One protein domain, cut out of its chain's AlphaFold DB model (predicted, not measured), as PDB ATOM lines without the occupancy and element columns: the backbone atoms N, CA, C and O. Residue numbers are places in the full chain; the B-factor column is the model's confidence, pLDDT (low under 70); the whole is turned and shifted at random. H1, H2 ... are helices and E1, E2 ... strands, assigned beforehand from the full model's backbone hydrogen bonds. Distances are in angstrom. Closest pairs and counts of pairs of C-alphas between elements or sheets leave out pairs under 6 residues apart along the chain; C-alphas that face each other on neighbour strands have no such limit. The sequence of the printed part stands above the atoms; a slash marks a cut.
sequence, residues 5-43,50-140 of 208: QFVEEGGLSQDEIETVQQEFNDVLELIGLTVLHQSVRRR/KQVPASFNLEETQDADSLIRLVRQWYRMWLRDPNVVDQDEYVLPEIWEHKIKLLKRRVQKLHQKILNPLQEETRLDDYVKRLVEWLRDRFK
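This is residues 5 to 43 and 50 to 140 of the 208 residues of an uncharacterized protein of Symploca sp. SIO2D2 (UniProt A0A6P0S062). One long helix, H3, is the spine of an elongated model; H1 and H2 follow one another along it, H4 packs beside it, and these helices run nearly along one line. The strands E1 and E2 form a two-stranded ribbon over H1 and H3, on the side away from H4, and the ribbon slants outward toward the cut. The printed part has 130 residues, with four named helices and two named strands in the order H1, E1, E2, H2, H3, H4; the sheet is E1 - E2, antiparallel, and the class is mostly helix. The whole is loose, with a radius of gyration of the C-alphas of 17.9 A and spans of 58 by 37 by 24 A.

H1 holds residues 14 to 31, is 25.7 A long and begins at C-alpha 14, (165.514, 181.001, 134.572). E1 is residues 33 to 39, 18.2 A, and E2 is residues 55 to 60, 16.7 A. H2 is residues 67 to 78, 16.7 A. H3, residues 88 to 115, is 40.4 A long, from C-alpha 88 at (132.238, 143.898, 139.972). H4, residues 124 to 139, is 21.0 A long and ends at C-alpha 139, (145.193, 157.192, 144.623).

H3 is the hub, touching three other helices. With its residues 107 to 115 alone it touches H1, opposite ways at a shallow tilt of 9 degrees; the closest C-alphas are those of Gln 21 and Ile 114, 6.4 A. With its residues 92 to 100 alone it touches H2 in a helical hairpin, also at 9 degrees, closest at the C-alphas of Ile 68 and Ile 100, 6.9 A. H3 and H4 form another helical hairpin at a shallow tilt of 6 degrees, with the C-alphas of Lys 99 and Phe 139 closest at 6.2 A. H1 and H2 only just touch, only at their ends, with 3 pairs of C-alphas within 8 A; they run the same way, and the C-alphas of Ile 31 and Leu 67 are closest at 4.7 A. E1 and E2 are antiparallel, with N 34 and O 59 at 2.9 A and N 36 and O 57 at 3.0 A, within hydrogen-bond range. The closest C-alphas of E2 and H3 are those of Leu 58 and Gln 108, 6.8 A. E1 and H3 are near each other. H4 is apart from H1, H2, E1 and E2. Every O i to N i+4 pair is within hydrogen-bond range in H1, H2 and H4, and 23 of 24 are in H3.

The two C-alphas farthest apart, those of Gly 10 and Pro 82, are 59.0 A apart. Residues 44 to 49 are not printed, in the link across the cut between E1 and E2, and C-alphas 43 and 50 are 10.2 A apart. Of the links that are printed whole, H1 to E1 is tight, the others are short and none is long. The mean pLDDT of the printed part is 80.5; it is under 70 at residues 5 to 12, 37 to 43, 50 to 56 and 117 to 122.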
ATOM      1  N   GLN A   5     162.926 174.146 148.575       52.41
ATOM      2  CA  GLN A   5     162.730 174.951 149.768       52.41
ATOM      3  C   GLN A   5     163.768 176.076 149.970       52.41
ATOM      4  O   GLN A   5     163.391 177.123 150.494       52.41
ATOM      5  N   PHE A   6     165.026 175.870 149.551       46.25
ATOM      6  CA  PHE A   6     166.142 176.821 149.706       46.25
ATOM      7  C   PHE A   6     166.277 177.796 148.522       46.25
ATOM      8  O   PHE A   6     166.930 178.826 148.634       46.25
ATOM      9  N   VAL A   7     165.654 177.476 147.385       53.72
ATOM     10  CA  VAL A   7     165.787 178.220 146.124       53.72
ATOM     11  C   VAL A   7     164.740 179.336 146.017       53.72
ATOM     12  O   VAL A   7     165.005 180.415 145.495       53.72
ATOM     13  N   GLU A   8     163.552 179.132 146.585       54.94
ATOM     14  CA  GLU A   8     162.454 180.104 146.491       54.94
ATOM     15  C   GLU A   8     162.627 181.361 147.373       54.94
ATOM     16  O   GLU A   8     161.908 182.335 147.166       54.94
ATOM     17  N   GLU A   9     163.574 181.397 148.322       56.66
ATOM     18  CA  GLU A   9     163.827 182.594 149.155       56.66
ATOM     19  C   GLU A   9     164.511 183.738 148.377       56.66
ATOM     20  O   GLU A   9     164.396 184.899 148.772       56.66
ATOM     21  N   GLY A  10     165.173 183.431 147.253       58.06
ATOM     22  CA  GLY A  10     165.826 184.407 146.367       58.06
ATOM     23  C   GLY A  10     165.070 184.713 145.067       58.06
ATOM     24  O   GLY A  10     165.489 185.595 144.318       58.06
ATOM     25  N   GLY A  11     163.956 184.016 144.810       63.66
ATOM     26  CA  GLY A  11     163.311 183.950 143.497       63.66
ATOM     27  C   GLY A  11     164.001 182.938 142.574       63.66
ATOM     28  O   GLY A  11     165.223 182.859 142.533       63.66
ATOM     29  N   LEU A  12     163.207 182.157 141.834       67.88
ATOM     30  CA  LEU A  12     163.718 181.150 140.898       67.88
ATOM     31  C   LEU A  12     164.419 181.825 139.712       67.88
ATOM     32  O   LEU A  12     163.821 182.659 139.023       67.88
ATOM     33  N   SER A  13     165.666 181.443 139.451       76.81
ATOM     34  CA  SER A  13     166.372 181.803 138.221       76.81
ATOM     35  C   SER A  13     165.775 181.078 137.010       76.81
ATOM     36  O   SER A  13     165.099 180.057 137.138       76.81
ATOM     37  N   GLN A  14     166.022 181.603 135.808       77.50
ATOM     38  CA  GLN A  14     165.514 181.001 134.572       77.50
ATOM     39  C   GLN A  14     166.028 179.561 134.380       77.50
ATOM     40  O   GLN A  14     165.243 178.681 134.033       77.50
ATOM     41  N   ASP A  15     167.298 179.309 134.699       81.69
ATOM     42  CA  ASP A  15     167.922 177.981 134.601       81.69
ATOM     43  C   ASP A  15     167.275 176.969 135.568       81.69
ATOM     44  O   ASP A  15     167.082 175.795 135.239       81.69
ATOM     45  N   GLU A  16     166.881 177.418 136.764       78.31
ATOM     46  CA  GLU A  16     166.172 176.583 137.741       78.31
ATOM     47  C   GLU A  16     164.746 176.273 137.288       78.31
ATOM     48  O   GLU A  16     164.287 175.140 137.438       78.31
ATOM     49  N   ILE A  17     164.049 177.245 136.688       80.69
ATOM     50  CA  ILE A  17     162.716 177.030 136.111       80.69
ATOM     51  C   ILE A  17     162.786 175.980 134.999       80.69
ATOM     52  O   ILE A  17     161.952 175.076 134.964       80.69
ATOM     53  N   GLU A  18     163.779 176.073 134.115       83.44
ATOM     54  CA  GLU A  18     163.988 175.110 133.030       83.44
ATOM     55  C   GLU A  18     164.311 173.713 133.566       83.44
ATOM     56  O   GLU A  18     163.739 172.725 133.104       83.44
ATOM     57  N   THR A  19     165.144 173.630 134.606       87.00
ATOM     58  CA  THR A  19     165.463 172.361 135.276       87.00
ATOM     59  C   THR A  19     164.210 171.716 135.868       87.00
ATOM     60  O   THR A  19     163.925 170.553 135.592       87.00
ATOM     61  N   VAL A  20     163.405 172.472 136.620       85.38
ATOM     62  CA  VAL A  20     162.162 171.972 137.232       85.38
ATOM     63  C   VAL A  20     161.135 171.562 136.174       85.38
ATOM     64  O   VAL A  20     160.426 170.569 136.346       85.38
ATOM     65  N   GLN A  21     161.039 172.304 135.069       86.44
ATOM     66  CA  GLN A  21     160.172 171.946 133.946       86.44
ATOM     67  C   GLN A  21     160.596 170.623 133.307       86.44
ATOM     68  O   GLN A  21     159.734 169.785 133.038       86.44
ATOM     69  N   GLN A  22     161.898 170.414 133.106       88.88
ATOM     70  CA  GLN A  22     162.421 169.168 132.553       88.88
ATOM     71  C   GLN A  22     162.196 167.987 133.503       88.88
ATOM     72  O   GLN A  22     161.623 166.986 133.085       88.88
ATOM     73  N   GLU A  23     162.542 168.124 134.786       89.94
ATOM     74  CA  GLU A  23     162.298 167.076 135.788       89.94
ATOM     75  C   GLU A  23     160.812 166.709 135.869       89.94
ATOM     76  O   GLU A  23     160.440 165.543 136.009       89.94
ATOM     77  N   PHE A  24     159.926 167.701 135.759       90.44
ATOM     78  CA  PHE A  24     158.497 167.436 135.775       90.44
ATOM     79  C   PHE A  24     158.003 166.750 134.497       90.44
ATOM     80  O   PHE A  24     157.079 165.940 134.579       90.44
ATOM     81  N   ASN A  25     158.605 167.017 133.334       90.31
ATOM     82  CA  ASN A  25     158.313 166.265 132.112       90.31
ATOM     83  C   ASN A  25     158.681 164.786 132.269       90.31
ATOM     84  O   ASN A  25     157.866 163.930 131.928       90.31
ATOM     85  N   ASP A  26     159.822 164.480 132.887       91.44
ATOM     86  CA  ASP A  26     160.210 163.097 133.184       91.44
ATOM     87  C   ASP A  26     159.176 162.427 134.118       91.44
ATOM     88  O   ASP A  26     158.776 161.277 133.929       91.44
ATOM     89  N   VAL A  27     158.645 163.170 135.100       92.06
ATOM     90  CA  VAL A  27     157.540 162.695 135.955       92.06
ATOM     91  C   VAL A  27     156.252 162.461 135.157       92.06
ATOM     92  O   VAL A  27     155.534 161.496 135.436       92.06
ATOM     93  N   LEU A  28     155.926 163.308 134.174       92.44
ATOM     94  CA  LEU A  28     154.778 163.090 133.289       92.44
ATOM     95  C   LEU A  28     154.932 161.781 132.512       92.44
ATOM     96  O   LEU A  28     153.980 160.996 132.478       92.44
ATOM     97  N   GLU A  29     156.120 161.509 131.974       92.31
ATOM     98  CA  GLU A  29     156.420 160.265 131.263       92.31
ATOM     99  C   GLU A  29     156.245 159.039 132.167       92.31
ATOM    100  O   GLU A  29     155.506 158.124 131.800       92.31
ATOM    101  N   LEU A  30     156.779 159.065 133.395       94.12
ATOM    102  CA  LEU A  30     156.590 157.989 134.385       94.12
ATOM    103  C   LEU A  30     155.113 157.741 134.724       94.12
ATOM    104  O   LEU A  30     154.684 156.608 134.966       94.12
ATOM    105  N   ILE A  31     154.296 158.796 134.751       93.56
ATOM    106  CA  ILE A  31     152.850 158.658 134.954       93.56
ATOM    107  C   ILE A  31     152.181 158.035 133.716       93.56
ATOM    108  O   ILE A  31     151.161 157.348 133.842       93.56
ATOM    109  N   GLY A  32     152.760 158.243 132.536       93.81
ATOM    110  CA  GLY A  32     152.224 157.849 131.239       93.81
ATOM    111  C   GLY A  32     151.491 158.980 130.543       93.81
ATOM    112  O   GLY A  32     150.486 158.725 129.882       93.81
ATOM    113  N   LEU A  33     151.944 160.221 130.715       93.31
ATOM    114  CA  LEU A  33     151.353 161.417 130.131       93.31
ATOM    115  C   LEU A  33     152.378 162.179 129.290       93.31
ATOM    116  O   LEU A  33     153.526 162.321 129.687       93.31
ATOM    117  N   THR A  34     151.940 162.729 128.163       90.69
ATOM    118  CA  THR A  34     152.736 163.651 127.342       90.69
ATOM    119  C   THR A  34     151.985 164.950 127.103       90.69
ATOM    120  O   THR A  34     150.752 164.999 127.074       90.69
ATOM    121  N   VAL A  35     152.743 166.035 126.957       84.88
ATOM    122  CA  VAL A  35     152.198 167.370 126.706       84.88
ATOM    123  C   VAL A  35     151.955 167.531 125.209       84.88
ATOM    124  O   VAL A  35     152.900 167.567 124.425       84.88
ATOM    125  N   LEU A  36     150.697 167.697 124.800       78.88
ATOM    126  CA  LEU A  36     150.401 168.186 123.458       78.88
ATOM    127  C   LEU A  36     150.434 169.712 123.434       78.88
ATOM    128  O   LEU A  36     149.690 170.390 124.155       78.88
ATOM    129  N   HIS A  37     151.277 170.256 122.559       60.84
ATOM    130  CA  HIS A  37     151.404 171.693 122.384       60.84
ATOM    131  C   HIS A  37     150.238 172.304 121.579       60.84
ATOM    132  O   HIS A  37     149.998 171.975 120.423       60.84
ATOM    133  N   GLN A  38     149.605 173.287 122.231       49.62
ATOM    134  CA  GLN A  38     149.031 174.542 121.723       49.62
ATOM    135  C   GLN A  38     147.758 174.540 120.849       49.62
ATOM    136  O   GLN A  38     147.782 174.382 119.635       49.62
ATOM    137  N   SER A  39     146.663 175.034 121.446       39.56
ATOM    138  CA  SER A  39     145.840 176.039 120.759       39.56
ATOM    139  C   SER A  39     146.003 177.370 121.489       39.56
ATOM    140  O   SER A  39     145.538 177.526 122.622       39.56
ATOM    141  N   VAL A  40     146.656 178.350 120.864       43.78
ATOM    142  CA  VAL A  40     146.545 179.746 121.304       43.78
ATOM    143  C   VAL A  40     145.146 180.208 120.912       43.78
ATOM    144  O   VAL A  40     144.922 180.705 119.809       43.78
ATOM    145  N   ARG A  41     144.160 180.037 121.796       42.59
ATOM    146  CA  ARG A  41     142.861 180.688 121.601       42.59
ATOM    147  C   ARG A  41     143.038 182.181 121.882       42.59
ATOM    148  O   ARG A  41     142.879 182.633 123.012       42.59
ATOM    149  N   ARG A  42     143.358 182.958 120.840       38.16
ATOM    150  CA  ARG A  42     143.247 184.424 120.863       38.16
ATOM    151  C   ARG A  42     141.771 184.788 121.058       38.16
ATOM    152  O   ARG A  42     141.023 184.891 120.092       38.16
ATOM    153  N   ARG A  43     141.321 184.965 122.301       42.34
ATOM    154  CA  ARG A  43     140.077 185.699 122.569       42.34
ATOM    155  C   ARG A  43     140.423 187.182 122.601       42.34
ATOM    156  O   ARG A  43     140.958 187.664 123.593       42.34
ATOM    157  N   LYS A  50     145.100 190.405 129.580       42.59
ATOM    158  CA  LYS A  50     145.485 189.318 130.485       42.59
ATOM    159  C   LYS A  50     145.953 188.182 129.584       42.59
ATOM    160  O   LYS A  50     145.140 187.639 128.837       42.59
ATOM    161  N   GLN A  51     147.251 187.873 129.601       41.59
ATOM    162  CA  GLN A  51     147.757 186.680 128.929       41.59
ATOM    163  C   GLN A  51     146.969 185.484 129.469       41.59
ATOM    164  O   GLN A  51     147.024 185.176 130.658       41.59
ATOM    165  N   VAL A  52     146.142 184.878 128.621       45.66
ATOM    166  CA  VAL A  52     145.480 183.622 128.960       45.66
ATOM    167  C   VAL A  52     146.595 182.578 128.973       45.66
ATOM    168  O   VAL A  52     147.272 182.459 127.948       45.66
ATOM    169  N   PRO A  53     146.827 181.857 130.086       51.16
ATOM    170  CA  PRO A  53     147.852 180.825 130.116       51.16
ATOM    171  C   PRO A  53     147.573 179.834 128.988       51.16
ATOM    172  O   PRO A  53     146.417 179.466 128.750       51.16
ATOM    173  N   ALA A  54     148.619 179.459 128.250       54.19
ATOM    174  CA  ALA A  54     148.503 178.524 127.143       54.19
ATOM    175  C   ALA A  54     147.757 177.268 127.619       54.19
ATOM    176  O   ALA A  54     148.191 176.585 128.544       54.19
ATOM    177  N   SER A  55     146.601 176.978 127.020       57.50
ATOM    178  CA  SER A  55     145.878 175.749 127.320       57.50
ATOM    179  C   SER A  55     146.589 174.599 126.617       57.50
ATOM    180  O   SER A  55     146.538 174.503 125.388       57.50
ATOM    181  N   PHE A  56     147.254 173.751 127.389       68.25
ATOM    182  CA  PHE A  56     147.804 172.480 126.933       68.25
ATOM    183  C   PHE A  56     146.929 171.328 127.428       68.25
ATOM    184  O   PHE A  56     146.296 171.406 128.490       68.25
ATOM    185  N   ASN A  57     146.912 170.257 126.642       77.44
ATOM    186  CA  ASN A  57     146.259 169.006 126.994       77.44
ATOM    187  C   ASN A  57     147.330 167.956 127.281       77.44
ATOM    188  O   ASN A  57     148.378 167.944 126.638       77.44
ATOM    189  N   LEU A  58     147.054 167.103 128.265       84.06
ATOM    190  CA  LEU A  58     147.858 165.919 128.531       84.06
ATOM    191  C   LEU A  58     147.185 164.729 127.853       84.06
ATOM    192  O   LEU A  58     145.999 164.480 128.100       84.06
ATOM    193  N   GLU A  59     147.933 164.007 127.031       86.69
ATOM    194  CA  GLU A  59     147.491 162.746 126.437       86.69
ATOM    195  C   GLU A  59     148.187 161.565 127.091       86.69
ATOM    196  O   GLU A  59     149.244 161.711 127.697       86.69
ATOM    197  N   GLU A  60     147.550 160.398 127.029       90.12
ATOM    198  CA  GLU A  60     148.167 159.177 127.533       90.12
ATOM    199  C   GLU A  60     149.205 158.666 126.540       90.12
ATOM    200  O   GLU A  60     148.953 158.594 125.337       90.12
ATOM    201  N   THR A  61     150.352 158.257 127.064       89.38
ATOM    202  CA  THR A  61     151.366 157.563 126.278       89.38
ATOM    203  C   THR A  61     150.987 156.101 126.072       89.38
ATOM    204  O   THR A  61     150.151 155.530 126.777       89.38
ATOM    205  N   GLN A  62     151.650 155.470 125.108       85.19
ATOM    206  CA  GLN A  62     151.568 154.026 124.905       85.19
ATOM    207  C   GLN A  62     152.618 153.262 125.726       85.19
ATOM    208  O   GLN A  62     152.836 152.081 125.472       85.19
ATOM    209  N   ASP A  63     153.274 153.890 126.706       89.50
ATOM    210  CA  ASP A  63     154.335 153.235 127.468       89.50
ATOM    211  C   ASP A  63     153.789 152.125 128.387       89.50
ATOM    212  O   ASP A  63     152.750 152.274 129.037       89.50
ATOM    213  N   ALA A  64     154.456 150.966 128.365       86.06
ATOM    214  CA  ALA A  64     154.089 149.754 129.106       86.06
ATOM    215  C   ALA A  64     154.275 149.909 130.604       86.06
ATOM    216  O   ALA A  64     153.414 149.468 131.367       86.06
ATOM    217  N   ASP A  65     155.342 150.597 130.987       92.44
ATOM    218  CA  ASP A  65     155.776 150.692 132.373       92.44
ATOM    219  C   ASP A  65     155.243 151.954 133.065       92.44
ATOM    220  O   ASP A  65     155.487 152.185 134.250       92.44
ATOM    221  N   SER A  66     154.424 152.734 132.358       94.31
ATOM    222  CA  SER A  66     153.755 153.901 132.917       94.31
ATOM    223  C   SER A  66     152.765 153.556 134.032       94.31
ATOM    224  O   SER A  66     152.034 152.559 133.980       94.31
ATOM    225  N   LEU A  67     152.653 154.444 135.027       93.44
ATOM    226  CA  LEU A  67     151.744 154.277 136.166       93.44
ATOM    227  C   LEU A  67     150.302 153.975 135.734       93.44
ATOM    228  O   LEU A  67     149.662 153.084 136.294       93.44
ATOM    229  N   ILE A  68     149.775 154.711 134.749       94.19
ATOM    230  CA  ILE A  68     148.403 154.515 134.256       94.19
ATOM    231  C   ILE A  68     148.240 153.113 133.655       94.19
ATOM    232  O   ILE A  68     147.255 152.430 133.956       94.19
ATOM    233  N   ARG A  69     149.199 152.653 132.840       93.44
ATOM    234  CA  ARG A  69     149.146 151.322 132.223       93.44
ATOM    235  C   ARG A  69     149.248 150.221 133.277       93.44
ATOM    236  O   ARG A  69     148.426 149.304 133.262       93.44
ATOM    237  N   LEU A  70     150.163 150.359 134.236       94.00
ATOM    238  CA  LEU A  70     150.333 149.418 135.344       94.00
ATOM    239  C   LEU A  70     149.081 149.321 136.222       94.00
ATOM    240  O   LEU A  70     148.671 148.220 136.586       94.00
ATOM    241  N   VAL A  71     148.420 150.443 136.531       92.75
ATOM    242  CA  VAL A  71     147.146 150.444 137.272       92.75
ATOM    243  C   VAL A  71     146.058 149.712 136.484       92.75
ATOM    244  O   VAL A  71     145.337 148.897 137.064       92.75
ATOM    245  N   ARG A  72     145.969 149.941 135.169       93.69
ATOM    246  CA  ARG A  72     145.015 149.237 134.300       93.69
ATOM    247  C   ARG A  72     145.260 147.746 134.222       93.69
ATOM    248  O   ARG A  72     144.319 146.964 134.309       93.69
ATOM    249  N   GLN A  73     146.514 147.340 134.073       92.62
ATOM    250  CA  GLN A  73     146.880 145.932 134.099       92.62
ATOM    251  C   GLN A  73     146.541 145.310 135.454       92.62
ATOM    252  O   GLN A  73     145.953 144.233 135.501       92.62
ATOM    253  N   TRP A  74     146.848 146.009 136.547       90.50
ATOM    254  CA  TRP A  74     146.587 145.547 137.903       90.50
ATOM    255  C   TRP A  74     145.102 145.278 138.158       90.50
ATOM    256  O   TRP A  74     144.763 144.161 138.544       90.50
ATOM    257  N   TYR A  75     144.203 146.228 137.873       88.81
ATOM    258  CA  TYR A  75     142.775 145.987 138.113       88.81
ATOM    259  C   TYR A  75     142.183 144.978 137.110       88.81
ATOM    260  O   TYR A  75     141.287 144.222 137.460       88.81
ATOM    261  N   ARG A  76     142.700 144.884 135.875       90.19
ATOM    262  CA  ARG A  76     142.265 143.847 134.915       90.19
ATOM    263  C   ARG A  76     142.666 142.439 135.340       90.19
ATOM    264  O   ARG A  76     141.962 141.494 135.011       90.19
ATOM    265  N   MET A  77     143.790 142.282 136.040       88.50
ATOM    266  CA  MET A  77     144.148 140.994 136.638       88.50
ATOM    267  C   MET A  77     143.170 140.609 137.745       88.50
ATOM    268  O   MET A  77     142.839 139.436 137.860       88.50
ATOM    269  N   TRP A  78     142.674 141.580 138.514       83.50
ATOM    270  CA  TRP A  78     141.676 141.329 139.555       83.50
ATOM    271  C   TRP A  78     140.348 140.846 138.987       83.50
ATOM    272  O   TRP A  78     139.742 139.961 139.567       83.50
ATOM    273  N   LEU A  79     139.949 141.335 137.811       85.69
ATOM    274  CA  LEU A  79     138.758 140.842 137.107       85.69
ATOM    275  C   LEU A  79     138.853 139.374 136.662       85.69
ATOM    276  O   LEU A  79     137.866 138.809 136.216       85.69
ATOM    277  N   ARG A  80     140.035 138.748 136.743       85.31
ATOM    278  CA  ARG A  80     140.201 137.314 136.468       85.31
ATOM    279  C   ARG A  80     140.024 136.444 137.713       85.31
ATOM    280  O   ARG A  80     140.196 135.231 137.608       85.31
ATOM    281  N   ASP A  81     139.762 137.035 138.878       81.50
ATOM    282  CA  ASP A  81     139.460 136.274 140.089       81.50
ATOM    283  C   ASP A  81     138.116 135.544 139.887       81.50
ATOM    284  O   ASP A  81     137.117 136.188 139.571       81.50
ATOM    285  N   PRO A  82     138.076 134.204 140.030       82.50
ATOM    286  CA  PRO A  82     136.875 133.409 139.770       82.50
ATOM    287  C   PRO A  82     135.703 133.726 140.709       82.50
ATOM    288  O   PRO A  82     134.599 133.250 140.463       82.50
ATOM    289  N   ASN A  83     135.934 134.483 141.785       81.06
ATOM    290  CA  ASN A  83     134.902 134.881 142.742       81.06
ATOM    291  C   ASN A  83     134.284 136.254 142.433       81.06
ATOM    292  O   ASN A  83     133.368 136.669 143.134       81.06
ATOM    293  N   VAL A  84     134.788 136.966 141.419       78.88
ATOM    294  CA  VAL A  84     134.254 138.265 140.981       78.88
ATOM    295  C   VAL A  84     132.853 138.056 140.418       78.88
ATOM    296  O   VAL A  84     132.647 137.205 139.555       78.88
ATOM    297  N   VAL A  85     131.890 138.832 140.916       81.88
ATOM    298  CA  VAL A  85     130.513 138.806 140.405       81.88
ATOM    299  C   VAL A  85     130.370 139.723 139.190       81.88
ATOM    300  O   VAL A  85     131.115 140.691 139.050       81.88
ATOM    301  N   ASP A  86     129.371 139.485 138.339       82.00
ATOM    302  CA  ASP A  86     129.146 140.263 137.105       82.00
ATOM    303  C   ASP A  86     129.098 141.788 137.337       82.00
ATOM    304  O   ASP A  86     129.498 142.577 136.483       82.00
ATOM    305  N   GLN A  87     128.616 142.238 138.500       79.31
ATOM    306  CA  GLN A  87     128.569 143.667 138.836       79.31
ATOM    307  C   GLN A  87     129.963 144.262 139.081       79.31
ATOM    308  O   GLN A  87     130.233 145.407 138.701       79.31
ATOM    309  N   ASP A  88     130.871 143.480 139.665       80.31
ATOM    310  CA  ASP A  88     132.238 143.898 139.972       80.31
ATOM    311  C   ASP A  88     133.051 144.165 138.695       80.31
ATOM    312  O   ASP A  88     133.955 145.010 138.708       80.31
ATOM    313  N   GLU A  89     132.679 143.527 137.574       82.50
ATOM    314  CA  GLU A  89     133.260 143.778 136.249       82.50
ATOM    315  C   GLU A  89     133.148 145.241 135.817       82.50
ATOM    316  O   GLU A  89     134.018 145.740 135.100       82.50
ATOM    317  N   TYR A  90     132.116 145.950 136.279       85.00
ATOM    318  CA  TYR A  90     131.891 147.361 135.967       85.00
ATOM    319  C   TYR A  90     132.391 148.282 137.079       85.00
ATOM    320  O   TYR A  90     133.020 149.309 136.803       85.00
ATOM    321  N   VAL A  91     132.163 147.897 138.338       84.62
ATOM    322  CA  VAL A  91     132.511 148.706 139.514       84.62
ATOM    323  C   VAL A  91     134.021 148.926 139.606       84.62
ATOM    324  O   VAL A  91     134.479 150.051 139.832       84.62
ATOM    325  N   LEU A  92     134.817 147.872 139.400       85.06
ATOM    326  CA  LEU A  92     136.265 147.947 139.560       85.06
ATOM    327  C   LEU A  92     136.908 148.875 138.502       85.06
ATOM    328  O   LEU A  92     137.619 149.806 138.904       85.06
ATOM    329  N   PRO A  93     136.641 148.736 137.183       91.00
ATOM    330  CA  PRO A  93     137.115 149.704 136.195       91.00
ATOM    331  C   PRO A  93     136.624 151.128 136.447       91.00
ATOM    332  O   PRO A  93     137.416 152.063 136.320       91.00
ATOM    333  N   GLU A  94     135.359 151.323 136.833       90.38
ATOM    334  CA  GLU A  94     134.806 152.659 137.073       90.38
ATOM    335  C   GLU A  94     135.579 153.405 138.170       90.38
ATOM    336  O   GLU A  94     135.995 154.554 137.978       90.38
ATOM    337  N   ILE A  95     135.844 152.741 139.300       89.25
ATOM    338  CA  ILE A  95     136.598 153.318 140.419       89.25
ATOM    339  C   ILE A  95     138.005 153.732 139.975       89.25
ATOM    340  O   ILE A  95     138.468 154.836 140.296       89.25
ATOM    341  N   TRP A  96     138.709 152.857 139.253       92.25
ATOM    342  CA  TRP A  96     140.099 153.102 138.873       92.25
ATOM    343  C   TRP A  96     140.234 154.123 137.751       92.25
ATOM    344  O   TRP A  96     141.078 155.016 137.854       92.25
ATOM    345  N   GLU A  97     139.364 154.094 136.744       94.44
ATOM    346  CA  GLU A  97     139.341 155.118 135.698       94.44
ATOM    347  C   GLU A  97     138.935 156.486 136.259       94.44
ATOM    348  O   GLU A  97     139.502 157.514 135.874       94.44
ATOM    349  N   HIS A  98     138.036 156.535 137.250       93.38
ATOM    350  CA  HIS A  98     137.745 157.775 137.968       93.38
ATOM    351  C   HIS A  98     138.991 158.319 138.685       93.38
ATOM    352  O   HIS A  98     139.303 159.511 138.579       93.38
ATOM    353  N   LYS A  99     139.746 157.463 139.385       93.25
ATOM    354  CA  LYS A  99     141.005 157.853 140.040       93.25
ATOM    355  C   LYS A  99     142.057 158.329 139.039       93.25
ATOM    356  O   LYS A  99     142.685 159.359 139.286       93.25
ATOM    357  N   ILE A 100     142.218 157.647 137.904       94.38
ATOM    358  CA  ILE A 100     143.116 158.059 136.812       94.38
ATOM    359  C   ILE A 100     142.704 159.436 136.276       94.38
ATOM    360  O   ILE A 100     143.536 160.330 136.122       94.38
ATOM    361  N   LYS A 101     141.405 159.673 136.068       93.81
ATOM    362  CA  LYS A 101     140.882 160.980 135.646       93.81
ATOM    363  C   LYS A 101     141.193 162.087 136.657       93.81
ATOM    364  O   LYS A 101     141.521 163.207 136.258       93.81
ATOM    365  N   LEU A 102     141.098 161.804 137.956       93.94
ATOM    366  CA  LEU A 102     141.486 162.753 139.005       93.94
ATOM    367  C   LEU A 102     142.996 163.014 139.021       93.94
ATOM    368  O   LEU A 102     143.388 164.175 139.153       93.94
ATOM    369  N   LEU A 103     143.818 161.977 138.840       94.44
ATOM    370  CA  LEU A 103     145.273 162.096 138.726       94.44
ATOM    371  C   LEU A 103     145.641 163.046 137.585       94.44
ATOM    372  O   LEU A 103     146.284 164.065 137.830       94.44
ATOM    373  N   LYS A 104     145.132 162.793 136.372       93.00
ATOM    374  CA  LYS A 104     145.362 163.650 135.198       93.00
ATOM    375  C   LYS A 104     145.016 165.110 135.463       93.00
ATOM    376  O   LYS A 104     145.808 165.997 135.173       93.00
ATOM    377  N   ARG A 105     143.850 165.374 136.065       91.38
ATOM    378  CA  ARG A 105     143.416 166.741 136.401       91.38
ATOM    379  C   ARG A 105     144.357 167.431 137.387       91.38
ATOM    380  O   ARG A 105     144.575 168.633 137.271       91.38
ATOM    381  N   ARG A 106     144.863 166.707 138.387       92.50
ATOM    382  CA  ARG A 106     145.782 167.258 139.395       92.50
ATOM    383  C   ARG A 106     147.154 167.540 138.799       92.50
ATOM    384  O   ARG A 106     147.674 168.631 138.997       92.50
ATOM    385  N   VAL A 107     147.675 166.597 138.024       92.56
ATOM    386  CA  VAL A 107     148.951 166.714 137.313       92.56
ATOM    387  C   VAL A 107     148.907 167.856 136.299       92.56
ATOM    388  O   VAL A 107     149.797 168.695 136.298       92.56
ATOM    389  N   GLN A 108     147.828 167.979 135.520       90.44
ATOM    390  CA  GLN A 108     147.644 169.094 134.586       90.44
ATOM    391  C   GLN A 108     147.642 170.448 135.303       90.44
ATOM    392  O   GLN A 108     148.273 171.391 134.834       90.44
ATOM    393  N   LYS A 109     146.961 170.554 136.453       88.62
ATOM    394  CA  LYS A 109     146.978 171.779 137.264       88.62
ATOM    395  C   LYS A 109     148.377 172.099 137.780       88.62
ATOM    396  O   LYS A 109     148.762 173.257 137.720       88.62
ATOM    397  N   LEU A 110     149.121 171.107 138.268       89.62
ATOM    398  CA  LEU A 110     150.492 171.304 138.736       89.62
ATOM    399  C   LEU A 110     151.410 171.744 137.589       89.62
ATOM    400  O   LEU A 110     152.102 172.746 137.723       89.62
ATOM    401  N   HIS A 111     151.313 171.095 136.428       88.25
ATOM    402  CA  HIS A 111     152.053 171.487 135.230       88.25
ATOM    403  C   HIS A 111     151.798 172.954 134.846       88.25
ATOM    404  O   HIS A 111     152.720 173.678 134.491       88.25
ATOM    405  N   GLN A 112     150.550 173.434 134.966       85.06
ATOM    406  CA  GLN A 112     150.204 174.826 134.632       85.06
ATOM    407  C   GLN A 112     150.918 175.825 135.540       85.06
ATOM    408  O   GLN A 112     151.287 176.907 135.082       85.06
ATOM    409  N   LYS A 113     151.093 175.454 136.812       84.62
ATOM    410  CA  LYS A 113     151.788 176.254 137.822       84.62
ATOM    411  C   LYS A 113     153.296 176.238 137.583       84.62
ATOM    412  O   LYS A 113     153.912 177.293 137.622       84.62
ATOM    413  N   ILE A 114     153.860 175.079 137.237       85.00
ATOM    414  CA  ILE A 114     155.285 174.920 136.899       85.00
ATOM    415  C   ILE A 114     155.673 175.746 135.664       85.00
ATOM    416  O   ILE A 114     156.752 176.331 135.620       85.00
ATOM    417  N   LEU A 115     154.784 175.851 134.674       82.31
ATOM    418  CA  LEU A 115     155.029 176.668 133.484       82.31
ATOM    419  C   LEU A 115     154.908 178.180 133.734       82.31
ATOM    420  O   LEU A 115     155.409 178.961 132.933       82.31
ATOM    421  N   ASN A 116     154.232 178.614 134.805       77.31
ATOM    422  CA  ASN A 116     154.034 180.034 135.126       77.31
ATOM    423  C   ASN A 116     154.240 180.317 136.630       77.31
ATOM    424  O   ASN A 116     153.292 180.737 137.301       77.31
ATOM    425  N   PRO A 117     155.458 180.130 137.171       69.81
ATOM    426  CA  PRO A 117     155.712 180.256 138.609       69.81
ATOM    427  C   PRO A 117     155.568 181.700 139.123       69.81
ATOM    428  O   PRO A 117     155.229 181.920 140.277       69.81
ATOM    429  N   LEU A 118     155.751 182.700 138.252       63.75
ATOM    430  CA  LEU A 118     155.773 184.128 138.607       63.75
ATOM    431  C   LEU A 118     154.395 184.744 138.935       63.75
ATOM    432  O   LEU A 118     154.332 185.904 139.335       63.75
ATOM    433  N   GLN A 119     153.287 184.025 138.720       60.69
ATOM    434  CA  GLN A 119     151.925 184.543 138.949       60.69
ATOM    435  C   GLN A 119     151.267 184.020 140.233       60.69
ATOM    436  O   GLN A 119     150.097 184.315 140.478       60.69
ATOM    437  N   GLU A 120     151.981 183.236 141.039       61.00
ATOM    438  CA  GLU A 120     151.399 182.511 142.166       61.00
ATOM    439  C   GLU A 120     151.886 183.054 143.512       61.00
ATOM    440  O   GLU A 120     153.077 183.234 143.735       61.00
ATOM    441  N   GLU A 121     150.951 183.273 144.440       57.34
ATOM    442  CA  GLU A 121     151.256 183.612 145.841       57.34
ATOM    443  C   GLU A 121     151.663 182.374 146.663       57.34
ATOM    444  O   GLU A 121     152.228 182.493 147.747       57.34
ATOM    445  N   THR A 122     151.336 181.171 146.175       67.81
ATOM    446  CA  THR A 122     151.644 179.896 146.840       67.81
ATOM    447  C   THR A 122     152.915 179.290 146.258       67.81
ATOM    448  O   THR A 122     153.057 179.209 145.039       67.81
ATOM    449  N   ARG A 123     153.791 178.803 147.142       75.75
ATOM    450  CA  ARG A 123     155.050 178.134 146.790       75.75
ATOM    451  C   ARG A 123     154.799 176.896 145.930       75.75
ATOM    452  O   ARG A 123     153.838 176.153 146.170       75.75
ATOM    453  N   LEU A 124     155.667 176.641 144.951       81.44
ATOM    454  CA  LEU A 124     155.520 175.494 144.053       81.44
ATOM    455  C   LEU A 124     155.577 174.171 144.835       81.44
ATOM    456  O   LEU A 124     154.788 173.254 144.583       81.44
ATOM    457  N   ASP A 125     156.432 174.130 145.854       82.06
ATOM    458  CA  ASP A 125     156.591 173.013 146.784       82.06
ATOM    459  C   ASP A 125     155.287 172.553 147.428       82.06
ATOM    460  O   ASP A 125     155.062 171.353 147.595       82.06
ATOM    461  N   ASP A 126     154.399 173.481 147.772       86.25
ATOM    462  CA  ASP A 126     153.134 173.132 148.412       86.25
ATOM    463  C   ASP A 126     152.208 172.398 147.439       86.25
ATOM    464  O   ASP A 126     151.473 171.488 147.833       86.25
ATOM    465  N   TYR A 127     152.249 172.745 146.150       86.81
ATOM    466  CA  TYR A 127     151.483 172.030 145.132       86.81
ATOM    467  C   TYR A 127     152.030 170.622 144.891       86.81
ATOM    468  O   TYR A 127     151.236 169.683 144.766       86.81
ATOM    469  N   VAL A 128     153.357 170.461 144.878       88.94
ATOM    470  CA  VAL A 128     154.011 169.150 144.751       88.94
ATOM    471  C   VAL A 128     153.689 168.276 145.966       88.94
ATOM    472  O   VAL A 128     153.202 167.157 145.796       88.94
ATOM    473  N   LYS A 129     153.846 168.798 147.191       90.31
ATOM    474  CA  LYS A 129     153.510 168.085 148.439       90.31
ATOM    475  C   LYS A 129     152.060 167.612 148.450       90.31
ATOM    476  O   LYS A 129     151.806 166.435 148.690       90.31
ATOM    477  N   ARG A 130     151.112 168.480 148.080       90.88
ATOM    478  CA  ARG A 130     149.688 168.114 147.978       90.88
ATOM    479  C   ARG A 130     149.424 167.010 146.955       90.88
ATOM    480  O   ARG A 130     148.501 166.214 147.145       90.88
ATOM    481  N   LEU A 131     150.165 166.970 145.843       91.50
ATOM    482  CA  LEU A 131     150.045 165.885 144.867       91.50
ATOM    483  C   LEU A 131     150.581 164.570 145.443       91.50
ATOM    484  O   LEU A 131     149.899 163.552 145.333       91.50
ATOM    485  N   VAL A 132     151.750 164.599 146.086       90.81
ATOM    486  CA  VAL A 132     152.379 163.424 146.712       90.81
ATOM    487  C   VAL A 132     151.502 162.852 147.827       90.81
ATOM    488  O   VAL A 132     151.232 161.651 147.840       90.81
ATOM    489  N   GLU A 133     150.985 163.697 148.719       90.94
ATOM    490  CA  GLU A 133     150.040 163.293 149.768       90.94
ATOM    491  C   GLU A 133     148.790 162.646 149.167       90.94
ATOM    492  O   GLU A 133     148.366 161.573 149.590       90.94
ATOM    493  N   TRP A 134     148.221 163.245 148.115       93.06
ATOM    494  CA  TRP A 134     147.049 162.676 147.455       93.06
ATOM    495  C   TRP A 134     147.338 161.323 146.788       93.06
ATOM    496  O   TRP A 134     146.502 160.418 146.857       93.06
ATOM    497  N   LEU A 135     148.506 161.166 146.158       90.94
ATOM    498  CA  LEU A 135     148.937 159.894 145.576       90.94
ATOM    499  C   LEU A 135     149.009 158.796 146.645       90.94
ATOM    500  O   LEU A 135     148.434 157.721 146.452       90.94
ATOM    501  N   ARG A 136     149.640 159.096 147.786       87.25
ATOM    502  CA  ARG A 136     149.808 158.166 148.910       87.25
ATOM    503  C   ARG A 136     148.485 157.810 149.586       87.25
ATOM    504  O   ARG A 136     148.226 156.639 149.850       87.25
ATOM    505  N   ASP A 137     147.638 158.803 149.841       86.06
ATOM    506  CA  ASP A 137     146.500 158.633 150.748       86.06
ATOM    507  C   ASP A 137     145.196 158.287 150.005       86.06
ATOM    508  O   ASP A 137     144.267 157.723 150.595       86.06
ATOM    509  N   ARG A 138     145.083 158.632 148.710       86.25
ATOM    510  CA  ARG A 138     143.817 158.552 147.950       86.25
ATOM    511  C   ARG A 138     143.912 157.829 146.608       86.25
ATOM    512  O   ARG A 138     142.903 157.257 146.186       86.25
ATOM    513  N   PHE A 139     145.058 157.853 145.924       88.62
ATOM    514  CA  PHE A 139     145.193 157.192 144.623       88.62
ATOM    515  C   PHE A 139     145.348 155.676 144.790       88.62
ATOM    516  O   PHE A 139     144.406 154.924 144.516       88.62
ATOM    517  N   LYS A 140     146.479 155.226 145.337       81.44
ATOM    518  CA  LYS A 140     146.716 153.830 145.718       81.44
ATOM    519  C   LYS A 140     147.282 153.823 147.131       81.44
ATOM    520  O   LYS A 140     148.457 154.112 147.319       81.44
TER     521      LYS A 140